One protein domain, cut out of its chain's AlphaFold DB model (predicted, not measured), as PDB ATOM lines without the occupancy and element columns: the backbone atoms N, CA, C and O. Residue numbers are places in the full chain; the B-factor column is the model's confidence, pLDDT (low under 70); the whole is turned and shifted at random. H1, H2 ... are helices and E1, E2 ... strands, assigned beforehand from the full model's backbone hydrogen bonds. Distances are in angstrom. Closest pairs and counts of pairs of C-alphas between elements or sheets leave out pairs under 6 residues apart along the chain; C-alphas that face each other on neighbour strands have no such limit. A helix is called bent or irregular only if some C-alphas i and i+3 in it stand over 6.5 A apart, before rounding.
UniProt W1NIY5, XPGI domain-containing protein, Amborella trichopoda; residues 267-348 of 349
ATOM      1  N   THR A 267     -48.294  10.489  55.324       96.12
ATOM      2  CA  THR A 267     -47.147   9.584  55.439       96.12
ATOM      3  C   THR A 267     -46.068   9.953  54.407       96.12
ATOM      4  O   THR A 267     -46.379  10.591  53.389       96.12
ATOM      5  N   PRO A 268     -44.802   9.541  54.617       93.50
ATOM      6  CA  PRO A 268     -43.751   9.686  53.611       93.50
ATOM      7  C   PRO A 268     -44.156   9.074  52.265       93.50
ATOM      8  O   PRO A 268     -44.089   9.758  51.249       93.50
ATOM      9  N   ASP A 269     -44.705   7.853  52.276       92.06
ATOM     10  CA  ASP A 269     -45.133   7.137  51.065       92.06
ATOM     11  C   ASP A 269     -46.210   7.903  50.282       92.06
ATOM     12  O   ASP A 269     -46.125   8.025  49.063       92.06
ATOM     13  N   LYS A 270     -47.194   8.489  50.982       93.00
ATOM     14  CA  LYS A 270     -48.240   9.318  50.363       93.00
ATOM     15  C   LYS A 270     -47.668  10.611  49.776       93.00
ATOM     16  O   LYS A 270     -48.130  11.082  48.741       93.00
ATOM     17  N   THR A 271     -46.671  11.204  50.429       92.56
ATOM     18  CA  THR A 271     -45.986  12.387  49.887       92.56
ATOM     19  C   THR A 271     -45.253  12.030  48.596       92.56
ATOM     20  O   THR A 271     -45.367  12.748  47.601       92.56
ATOM     21  N   ASP A 272     -44.570  10.887  48.586       91.19
ATOM     22  CA  ASP A 272     -43.819  10.422  47.428       91.19
ATOM     23  C   ASP A 272     -44.742  10.048  46.255       91.19
ATOM     24  O   ASP A 272     -44.499  10.491  45.132       91.19
ATOM     25  N   GLU A 273     -45.842   9.332  46.514       90.44
ATOM     26  CA  GLU A 273     -46.862   8.954  45.521       90.44
ATOM     27  C   GLU A 273     -47.382  10.164  44.722       90.44
ATOM     28  O   GLU A 273     -47.475  10.110  43.494       90.44
ATOM     29  N   TYR A 274     -47.688  11.271  45.405       89.50
ATOM     30  CA  TYR A 274     -48.271  12.460  44.775       89.50
ATOM     31  C   TYR A 274     -47.220  13.382  44.141       89.50
ATOM     32  O   TYR A 274     -47.485  13.986  43.098       89.50
ATOM     33  N   ILE A 275     -46.040  13.525  44.755       90.94
ATOM     34  CA  ILE A 275     -45.081  14.579  44.387       90.94
ATOM     35  C   ILE A 275     -43.942  14.069  43.496       90.94
ATOM     36  O   ILE A 275     -43.567  14.759  42.543       90.94
ATOM     37  N   MET A 276     -43.421  12.860  43.726       89.00
ATOM     38  CA  MET A 276     -42.272  12.327  42.971       89.00
ATOM     39  C   MET A 276     -42.533  12.242  41.457       89.00
ATOM     40  O   MET A 276     -41.666  12.688  40.700       89.00
ATOM     41  N   PRO A 277     -43.724  11.819  40.969       90.38
ATOM     42  CA  PRO A 277     -44.058  11.891  39.546       90.38
ATOM     43  C   PRO A 277     -43.868  13.283  38.931       90.38
ATOM     44  O   PRO A 277     -43.450  13.394  37.779       90.38
ATOM     45  N   LYS A 278     -44.156  14.349  39.691       89.94
ATOM     46  CA  LYS A 278     -44.068  15.743  39.234       89.94
ATOM     47  C   LYS A 278     -42.673  16.338  39.367       89.94
ATOM     48  O   LYS A 278     -42.291  17.134  38.511       89.94
ATOM     49  N   ILE A 279     -41.889  15.909  40.355       88.56
ATOM     50  CA  ILE A 279     -40.454  16.215  40.407       88.56
ATOM     51  C   ILE A 279     -39.744  15.593  39.198       88.56
ATOM     52  O   ILE A 279     -39.031  16.307  38.495       88.56
ATOM     53  N   ALA A 280     -40.006  14.321  38.889       88.25
ATOM     54  CA  ALA A 280     -39.414  13.634  37.744       88.25
ATOM     55  C   ALA A 280     -39.828  14.255  36.392       88.25
ATOM     56  O   ALA A 280     -38.976  14.525  35.545       88.25
ATOM     57  N   GLU A 281     -41.116  14.583  36.208       88.69
ATOM     58  CA  GLU A 281     -41.612  15.299  35.020       88.69
ATOM     59  C   GLU A 281     -40.926  16.671  34.840       88.69
ATOM     60  O   GLU A 281     -40.486  17.020  33.740       88.69
ATOM     61  N   ARG A 282     -40.799  17.449  35.924       86.31
ATOM     62  CA  ARG A 282     -40.115  18.753  35.925       86.31
ATOM     63  C   ARG A 282     -38.639  18.619  35.562       86.31
ATOM     64  O   ARG A 282     -38.120  19.445  34.816       86.31
ATOM     65  N   ASP A 283     -37.967  17.619  36.109       83.94
ATOM     66  CA  ASP A 283     -36.540  17.387  35.920       83.94
ATOM     67  C   ASP A 283     -36.216  17.003  34.464       83.94
ATOM     68  O   ASP A 283     -35.303  17.583  33.867       83.94
ATOM     69  N   VAL A 284     -37.041  16.154  33.835       85.44
ATOM     70  CA  VAL A 284     -36.975  15.891  32.384       85.44
ATOM     71  C   VAL A 284     -37.245  17.160  31.577       85.44
ATOM     72  O   VAL A 284     -36.468  17.479  30.678       85.44
ATOM     73  N   ARG A 285     -38.293  17.927  31.912       86.62
ATOM     74  CA  ARG A 285     -38.620  19.188  31.222       86.62
ATOM     75  C   ARG A 285     -37.466  20.195  31.293       86.62
ATOM     76  O   ARG A 285     -37.098  20.767  30.272       86.62
ATOM     77  N   ARG A 286     -36.832  20.363  32.462       81.25
ATOM     78  CA  ARG A 286     -35.627  21.200  32.633       81.25
ATOM     79  C   ARG A 286     -34.495  20.744  31.704       81.25
ATOM     80  O   ARG A 286     -33.884  21.585  31.048       81.25
ATOM     81  N   LEU A 287     -34.236  19.437  31.603       80.56
ATOM     82  CA  LEU A 287     -33.195  18.897  30.720       80.56
ATOM     83  C   LEU A 287     -33.523  19.091  29.229       80.56
ATOM     84  O   LEU A 287     -32.647  19.514  28.475       80.56
ATOM     85  N   ALA A 288     -34.762  18.823  28.810       82.94
ATOM     86  CA  ALA A 288     -35.224  19.034  27.436       82.94
ATOM     87  C   ALA A 288     -35.069  20.505  27.015       82.94
ATOM     88  O   ALA A 288     -34.504  20.798  25.964       82.94
ATOM     89  N   ASN A 289     -35.455  21.436  27.887       81.00
ATOM     90  CA  ASN A 289     -35.340  22.871  27.633       81.00
ATOM     91  C   ASN A 289     -33.878  23.328  27.527       81.00
ATOM     92  O   ASN A 289     -33.532  24.083  26.621       81.00
ATOM     93  N   LEU A 290     -32.999  22.828  28.405       79.31
ATOM     94  CA  LEU A 290     -31.560  23.097  28.326       79.31
ATOM     95  C   LEU A 290     -30.949  22.558  27.026       79.31
ATOM     96  O   LEU A 290     -30.147  23.257  26.412       79.31
ATOM     97  N   ARG A 291     -31.352  21.366  26.563       80.94
ATOM     98  CA  ARG A 291     -30.939  20.827  25.252       80.94
ATOM     99  C   ARG A 291     -31.399  21.719  24.103       80.94
ATOM    100  O   ARG A 291     -30.584  22.068  23.252       80.94
ATOM    101  N   SER A 292     -32.674  22.117  24.089       83.19
ATOM    102  CA  SER A 292     -33.236  22.977  23.040       83.19
ATOM    103  C   SER A 292     -32.540  24.341  22.975       83.19
ATOM    104  O   SER A 292     -32.182  24.786  21.889       83.19
ATOM    105  N   LEU A 293     -32.284  24.974  24.126       80.56
ATOM    106  CA  LEU A 293     -31.546  26.240  24.210       80.56
ATOM    107  C   LEU A 293     -30.085  26.090  23.771       80.56
ATOM    108  O   LEU A 293     -29.595  26.897  22.988       80.56
ATOM    109  N   SER A 294     -29.398  25.043  24.233       82.00
ATOM    110  CA  SER A 294     -28.007  24.762  23.858       82.00
ATOM    111  C   SER A 294     -27.871  24.566  22.344       82.00
ATOM    112  O   SER A 294     -26.986  25.158  21.731       82.00
ATOM    113  N   LEU A 295     -28.792  23.811  21.729       84.62
ATOM    114  CA  LEU A 295     -28.857  23.609  20.280       84.62
ATOM    115  C   LEU A 295     -29.114  24.924  19.528       84.62
ATOM    116  O   LEU A 295     -28.405  25.220  18.570       84.62
ATOM    117  N   ALA A 296     -30.084  25.728  19.977       84.69
ATOM    118  CA  ALA A 296     -30.418  27.013  19.356       84.69
ATOM    119  C   ALA A 296     -29.273  28.040  19.429       84.69
ATOM    120  O   ALA A 296     -29.135  28.872  18.536       84.69
ATOM    121  N   LEU A 297     -28.441  27.969  20.472       85.12
ATOM    122  CA  LEU A 297     -27.268  28.825  20.665       85.12
ATOM    123  C   LEU A 297     -25.981  28.263  20.030       85.12
ATOM    124  O   LEU A 297     -24.939  28.908  20.113       85.12
ATOM    125  N   GLY A 298     -26.016  27.064  19.435       83.50
ATOM    126  CA  GLY A 298     -24.823  26.393  18.899       83.50
ATOM    127  C   GLY A 298     -23.795  25.985  19.966       83.50
ATOM    128  O   GLY A 298     -22.644  25.704  19.641       83.50
ATOM    129  N   VAL A 299     -24.192  25.956  21.241       81.56
ATOM    130  CA  VAL A 299     -23.335  25.585  22.375       81.56
ATOM    131  C   VAL A 299     -23.484  24.090  22.646       81.56
ATOM    132  O   VAL A 299     -24.582  23.538  22.556       81.56
ATOM    133  N   GLN A 300     -22.404  23.418  23.040       71.12
ATOM    134  CA  GLN A 300     -22.455  22.034  23.512       71.12
ATOM    135  C   GLN A 300     -22.413  22.006  25.046       71.12
ATOM    136  O   GLN A 300     -21.345  21.941  25.652       71.12
ATOM    137  N   ALA A 301     -23.580  22.090  25.693       65.06
ATOM    138  CA  ALA A 301     -23.662  22.015  27.149       65.06
ATOM    139  C   ALA A 301     -23.157  20.649  27.674       65.06
ATOM    140  O   ALA A 301     -23.449  19.607  27.077       65.06
ATOM    141  N   PRO A 302     -22.432  20.604  28.810       63.50
ATOM    142  CA  PRO A 302     -21.884  19.366  29.363       63.50
ATOM    143  C   PRO A 302     -22.963  18.558  30.106       63.50
ATOM    144  O   PRO A 302     -22.927  18.417  31.329       63.50
ATOM    145  N   TYR A 303     -23.930  18.000  29.368       63.38
ATOM    146  CA  TYR A 303     -25.108  17.296  29.906       63.38
ATOM    147  C   TYR A 303     -24.780  16.172  30.902       63.38
ATOM    148  O   TYR A 303     -25.580  15.882  31.788       63.38
ATOM    149  N   GLN A 304     -23.601  15.554  30.781       55.53
ATOM    150  CA  GLN A 304     -23.123  14.507  31.690       55.53
ATOM    151  C   GLN A 304     -22.908  15.013  33.128       55.53
ATOM    152  O   GLN A 304     -23.096  14.245  34.067       55.53
ATOM    153  N   HIS A 305     -22.578  16.297  33.307       55.44
ATOM    154  CA  HIS A 305     -22.366  16.922  34.617       55.44
ATOM    155  C   HIS A 305     -23.637  17.542  35.217       55.44
ATOM    156  O   HIS A 305     -23.640  17.923  36.389       55.44
ATOM    157  N   ILE A 306     -24.730  17.627  34.450       62.25
ATOM    158  CA  ILE A 306     -26.017  18.103  34.964       62.25
ATOM    159  C   ILE A 306     -26.618  16.994  35.835       62.25
ATOM    160  O   ILE A 306     -27.099  15.972  35.332       62.25
ATOM    161  N   ARG A 307     -26.594  17.201  37.157       59.88
ATOM    162  CA  ARG A 307     -27.258  16.333  38.141       59.88
ATOM    163  C   ARG A 307     -28.773  16.542  38.097       59.88
ATOM    164  O   ARG A 307     -29.341  17.231  38.939       59.88
ATOM    165  N   VAL A 308     -29.411  15.952  37.097       64.88
ATOM    166  CA  VAL A 308     -30.867  15.780  37.052       64.88
ATOM    167  C   VAL A 308     -31.230  14.607  37.967       64.88
ATOM    168  O   VAL A 308     -30.551  13.583  37.901       64.88
ATOM    169  N   GLY A 309     -32.256  14.738  38.817       67.00
ATOM    170  CA  GLY A 309     -32.614  13.691  39.784       67.00
ATOM    171  C   GLY A 309     -33.182  12.427  39.133       67.00
ATOM    172  O   GLY A 309     -32.995  11.334  39.654       67.00
ATOM    173  N   TYR A 310     -33.819  12.582  37.968       77.62
ATOM    174  CA  TYR A 310     -34.495  11.512  37.241       77.62
ATOM    175  C   TYR A 310     -34.123  11.508  35.758       77.62
ATOM    176  O   TYR A 310     -33.990  12.560  35.126       77.62
ATOM    177  N   ARG A 311     -34.004  10.307  35.183       82.31
ATOM    178  CA  ARG A 311     -33.847  10.068  33.740       82.31
ATOM    179  C   ARG A 311     -34.789   8.955  33.298       82.31
ATOM    180  O   ARG A 311     -35.072   8.043  34.070       82.31
ATOM    181  N   ILE A 312     -35.291   9.040  32.069       87.19
ATOM    182  CA  ILE A 312     -36.179   8.021  31.499       87.19
ATOM    183  C   ILE A 312     -35.329   6.811  31.099       87.19
ATOM    184  O   ILE A 312     -34.485   6.935  30.217       87.19
ATOM    185  N   ALA A 313     -35.587   5.658  31.714       88.12
ATOM    186  CA  ALA A 313     -34.947   4.388  31.372       88.12
ATOM    187  C   ALA A 313     -35.603   3.745  30.139       88.12
ATOM    188  O   ALA A 313     -34.928   3.261  29.234       88.12
ATOM    189  N   ALA A 314     -36.940   3.729  30.110       90.12
ATOM    190  CA  ALA A 314     -37.720   3.118  29.038       90.12
ATOM    191  C   ALA A 314     -39.139   3.692  28.960       90.12
ATOM    192  O   ALA A 314     -39.726   4.092  29.969       90.12
ATOM    193  N   ILE A 315     -39.728   3.653  27.764       93.00
ATOM    194  CA  ILE A 315     -41.170   3.832  27.568       93.00
ATOM    195  C   ILE A 315     -41.844   2.486  27.842       93.00
ATOM    196  O   ILE A 315     -41.528   1.495  27.190       93.00
ATOM    197  N   VAL A 316     -42.782   2.447  28.788       93.25
ATOM    198  CA  VAL A 316     -43.535   1.233  29.139       93.25
ATOM    199  C   VAL A 316     -44.708   1.034  28.178       93.25
ATOM    200  O   VAL A 316     -44.902  -0.066  27.669       93.25
ATOM    201  N   LYS A 317     -45.517   2.080  27.944       93.19
ATOM    202  CA  LYS A 317     -46.692   2.057  27.043       93.19
ATOM    203  C   LYS A 317     -47.287   3.456  26.816       93.19
ATOM    204  O   LYS A 317     -47.150   4.325  27.684       93.19
ATOM    205  N   PRO A 318     -47.990   3.685  25.690       93.81
ATOM    206  CA  PRO A 318     -48.761   4.906  25.467       93.81
ATOM    207  C   PRO A 318     -49.943   5.025  26.438       93.81
ATOM    208  O   PRO A 318     -50.541   4.031  26.857       93.81
ATOM    209  N   ARG A 319     -50.293   6.267  26.775       91.88
ATOM    210  CA  ARG A 319     -51.403   6.661  27.650       91.88
ATOM    211  C   ARG A 319     -52.130   7.876  27.068       91.88
ATOM    212  O   ARG A 319     -51.577   8.624  26.268       91.88
ATOM    213  N   LYS A 320     -53.371   8.092  27.506       90.12
ATOM    214  CA  LYS A 320     -54.140   9.304  27.207       90.12
ATOM    215  C   LYS A 320     -54.724   9.845  28.507       90.12
ATOM    216  O   LYS A 320     -55.428   9.113  29.197       90.12
ATOM    217  N   VAL A 321     -54.407  11.089  28.854       84.50
ATOM    218  CA  VAL A 321     -54.837  11.739  30.103       84.50
ATOM    219  C   VAL A 321     -55.487  13.069  29.742       84.50
ATOM    220  O   VAL A 321     -54.858  13.881  29.070       84.50
ATOM    221  N   GLN A 322     -56.750  13.275  30.138       81.50
ATOM    222  CA  GLN A 322     -57.526  14.491  29.816       81.50
ATOM    223  C   GLN A 322     -57.416  14.886  28.327       81.50
ATOM    224  O   GLN A 322     -57.049  16.001  27.968       81.50
ATOM    225  N   GLY A 323     -57.621  13.910  27.437       80.44
ATOM    226  CA  GLY A 323     -57.525  14.097  25.988       80.44
ATOM    227  C   GLY A 323     -56.102  14.165  25.404       80.44
ATOM    228  O   GLY A 323     -55.953  13.902  24.211       80.44
ATOM    229  N   LYS A 324     -55.065  14.440  26.205       84.50
ATOM    230  CA  LYS A 324     -53.671  14.612  25.748       84.50
ATOM    231  C   LYS A 324     -52.918  13.285  25.641       84.50
ATOM    232  O   LYS A 324     -53.149  12.367  26.430       84.50
ATOM    233  N   GLU A 325     -51.999  13.196  24.677       92.31
ATOM    234  CA  GLU A 325     -51.074  12.064  24.548       92.31
ATOM    235  C   GLU A 325     -50.022  12.081  25.662       92.31
ATOM    236  O   GLU A 325     -49.392  13.106  25.942       92.31
ATOM    237  N   CYS A 326     -49.802  10.928  26.285       92.88
ATOM    238  CA  CYS A 326     -48.807  10.733  27.332       92.88
ATOM    239  C   CYS A 326     -48.107   9.381  27.156       92.88
ATOM    240  O   CYS A 326     -48.606   8.487  26.473       92.88
ATOM    241  N   PHE A 327     -46.983   9.195  27.839       93.44
ATOM    242  CA  PHE A 327     -46.338   7.893  27.983       93.44
ATOM    243  C   PHE A 327     -46.225   7.527  29.459       93.44
ATOM    244  O   PHE A 327     -45.887   8.367  30.289       93.44
ATOM    245  N   GLU A 328     -46.500   6.264  29.782       93.81
ATOM    246  CA  GLU A 328     -46.038   5.668  31.034       93.81
ATOM    247  C   GLU A 328     -44.570   5.286  30.831       93.81
ATOM    248  O   GLU A 328     -44.251   4.547  29.895       93.81
ATOM    249  N   VAL A 329     -43.684   5.827  31.660       92.75
ATOM    250  CA  VAL A 329     -42.231   5.643  31.574       92.75
ATOM    251  C   VAL A 329     -41.691   5.004  32.845       92.75
ATOM    252  O   VAL A 329     -42.246   5.209  33.925       92.75
ATOM    253  N   ALA A 330     -40.610   4.242  32.704       91.56
ATOM    254  CA  ALA A 330     -39.793   3.750  33.807       91.56
ATOM    255  C   ALA A 330     -38.585   4.673  34.019       91.56
ATOM    256  O   ALA A 330     -38.050   5.225  33.052       91.56
ATOM    257  N   TRP A 331     -38.150   4.824  35.269       89.19
ATOM    258  CA  TRP A 331     -37.104   5.771  35.663       89.19
ATOM    259  C   TRP A 331     -35.773   5.082  35.995       89.19
ATOM    260  O   TRP A 331     -35.746   3.984  36.546       89.19
ATOM    261  N   GLU A 332     -34.661   5.743  35.674       83.56
ATOM    262  CA  GLU A 332     -33.326   5.378  36.156       83.56
ATOM    263  C   GLU A 332     -33.080   5.961  37.558       83.56
ATOM    264  O   GLU A 332     -33.414   7.117  37.821       83.56
ATOM    265  N   GLY A 333     -32.396   5.203  38.421       63.12
ATOM    266  CA  GLY A 333     -31.643   5.748  39.560       63.12
ATOM    267  C   GLY A 333     -32.337   5.821  40.926       63.12
ATOM    268  O   GLY A 333     -31.623   5.905  41.922       63.12
ATOM    269  N   ASP A 334     -33.668   5.736  41.013       64.44
ATOM    270  CA  ASP A 334     -34.408   5.876  42.280       64.44
ATOM    271  C   ASP A 334     -35.342   4.672  42.552       64.44
ATOM    272  O   ASP A 334     -36.234   4.398  41.743       64.44
ATOM    273  N   PRO A 335     -35.188   3.941  43.678       62.34
ATOM    274  CA  PRO A 335     -36.079   2.833  44.031       62.34
ATOM    275  C   PRO A 335     -37.513   3.259  44.401       62.34
ATOM    276  O   PRO A 335     -38.412   2.413  44.337       62.34
ATOM    277  N   CYS A 336     -37.747   4.520  44.785       70.19
ATOM    278  CA  CYS A 336     -39.055   5.009  45.230       70.19
ATOM    279  C   CYS A 336     -40.028   5.273  44.067       70.19
ATOM    280  O   CYS A 336     -41.227   5.036  44.213       70.19
ATOM    281  N   LEU A 337     -39.541   5.707  42.897       82.81
ATOM    282  CA  LEU A 337     -40.383   6.018  41.732       82.81
ATOM    283  C   LEU A 337     -40.104   5.074  40.554       82.81
ATOM    284  O   LEU A 337     -39.372   5.403  39.627       82.81
ATOM    285  N   LYS A 338     -40.748   3.901  40.548       84.88
ATOM    286  CA  LYS A 338     -40.565   2.900  39.477       84.88
ATOM    287  C   LYS A 338     -41.078   3.376  38.117       84.88
ATOM    288  O   LYS A 338     -40.384   3.245  37.113       84.88
ATOM    289  N   THR A 339     -42.299   3.913  38.082       90.88
ATOM    290  CA  THR A 339     -42.960   4.376  36.855       90.88
ATOM    291  C   THR A 339     -43.836   5.591  37.113       90.88
ATOM    292  O   THR A 339     -44.482   5.662  38.157       90.88
ATOM    293  N   SER A 340     -43.955   6.491  36.139       92.75
ATOM    294  CA  SER A 340     -44.993   7.529  36.148       92.75
ATOM    295  C   SER A 340     -45.457   7.882  34.734       92.75
ATOM    296  O   SER A 340     -44.904   7.395  33.747       92.75
ATOM    297  N   VAL A 341     -46.513   8.692  34.628       92.12
ATOM    298  CA  VAL A 341     -47.054   9.159  33.346       92.12
ATOM    299  C   VAL A 341     -46.582  10.583  33.083       92.12
ATOM    300  O   VAL A 341     -46.824  11.469  33.903       92.12
ATOM    301  N   ILE A 342     -45.950  10.804  31.929       91.00
ATOM    302  CA  ILE A 342     -45.469  12.120  31.487       91.00
ATOM    303  C   ILE A 342     -46.051  12.512  30.116       91.00
ATOM    304  O   ILE A 342     -46.386  11.628  29.318       91.00
ATOM    305  N   PRO A 343     -46.178  13.820  29.816       90.19
ATOM    306  CA  PRO A 343     -46.604  14.310  28.505       90.19
ATOM    307  C   PRO A 343     -45.726  13.798  27.350       90.19
ATOM    308  O   PRO A 343     -44.508  13.673  27.488       90.19
ATOM    309  N   ALA A 344     -46.339  13.483  26.204       88.38
ATOM    310  CA  ALA A 344     -45.640  12.850  25.081       88.38
ATOM    311  C   ALA A 344     -44.619  13.764  24.370       88.38
ATOM    312  O   ALA A 344     -43.711  13.263  23.710       88.38
ATOM    313  N   ASP A 345     -44.747  15.084  24.504       85.38
ATOM    314  CA  ASP A 345     -43.786  16.090  24.035       85.38
ATOM    315  C   ASP A 345     -42.431  15.997  24.756       85.38
ATOM    316  O   ASP A 345     -41.397  16.134  24.105       85.38
ATOM    317  N   LEU A 346     -42.416  15.670  26.055       83.06
ATOM    318  CA  LEU A 346     -41.185  15.536  26.848       83.06
ATOM    319  C   LEU A 346     -40.341  14.310  26.479       83.06
ATOM    320  O   LEU A 346     -39.165  14.256  26.820       83.06
ATOM    321  N   VAL A 347     -40.938  13.320  25.812       80.81
ATOM    322  CA  VAL A 347     -40.252  12.100  25.347       80.81
ATOM    323  C   VAL A 347     -39.690  12.276  23.932       80.81
ATOM    324  O   VAL A 347     -38.780  11.560  23.526       80.81
ATOM    325  N   LYS A 348     -40.229  13.238  23.170       69.75
ATOM    326  CA  LYS A 348     -39.850  13.535  21.779       69.75
ATOM    327  C   LYS A 348     -38.736  14.607  21.676       69.75
ATOM    328  O   LYS A 348     -38.399  14.988  20.556       69.75
TER     329      LYS A 348
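AT A GLANCE: This is residues 267 to 348 of the 349 residues of the protein "XPGI domain-containing protein" of Amborella trichopoda (UniProt W1NIY5). One long helix, H1, crosses slantwise over E3 at the edge of a small, strongly twisted sheet of three strands; residues 273 to 287 of H1 pack on the sheet and both ends of the helix run past it. From the far end of H1 the long stretch 297 to 310 folds back towards E1, which bends sharply. The printed part has 82 residues, with one named helix and three named strands in the order H1, E1, E2, E3; the sheet's order is E1, E2, E3, antiparallel, and the class is mixed. The whole is only just compact, close to loose, with a radius of gyration of the C-alphas of 13.8 A and spans of 43 by 30 by 18 A.

IN THESE COORDINATES: H1, residues 268 to 296, begins at C-alpha 268 (-43.751, 9.686, 53.611) and is 40.6 A long. It has a kink of 41 degrees near residue 275 and is only just irregular, with C-alphas 274 and 277 6.7 A apart. E1, residues 311 to 321, spans 21.4 A and bends by 94 degrees at residue 314. E2, residues 324 to 332, spans 24.6 A. E3, residues 339 to 343, ends at C-alpha 343 (-46.604, 14.310, 28.505).

HOW THE PARTS SIT: The strands form a meander, each the antiparallel neighbour of the one before. In the hairpin E1 and E2, N 316 and O 328 are 2.8 A apart; in the hairpin E2 and E3, N 329 and O 340 are 2.9 A apart. H1 is on the sheet at a height of 7.4 A, over E3, slantwise at 44 degrees on the local plane. Its closest C-alphas to E3 are Pro 277 and Ser 340, 5.6 A. In H1, 23 of 25 O i to N i+4 pairs are within hydrogen-bond range.

THE WHOLE: C-alphas 267 and 298 are farthest apart, 46.0 A. The printed part has no cut. The link H1 to E1 is long. pLDDT is under 70 at residues 301 to 309, 333 to 335 and 348.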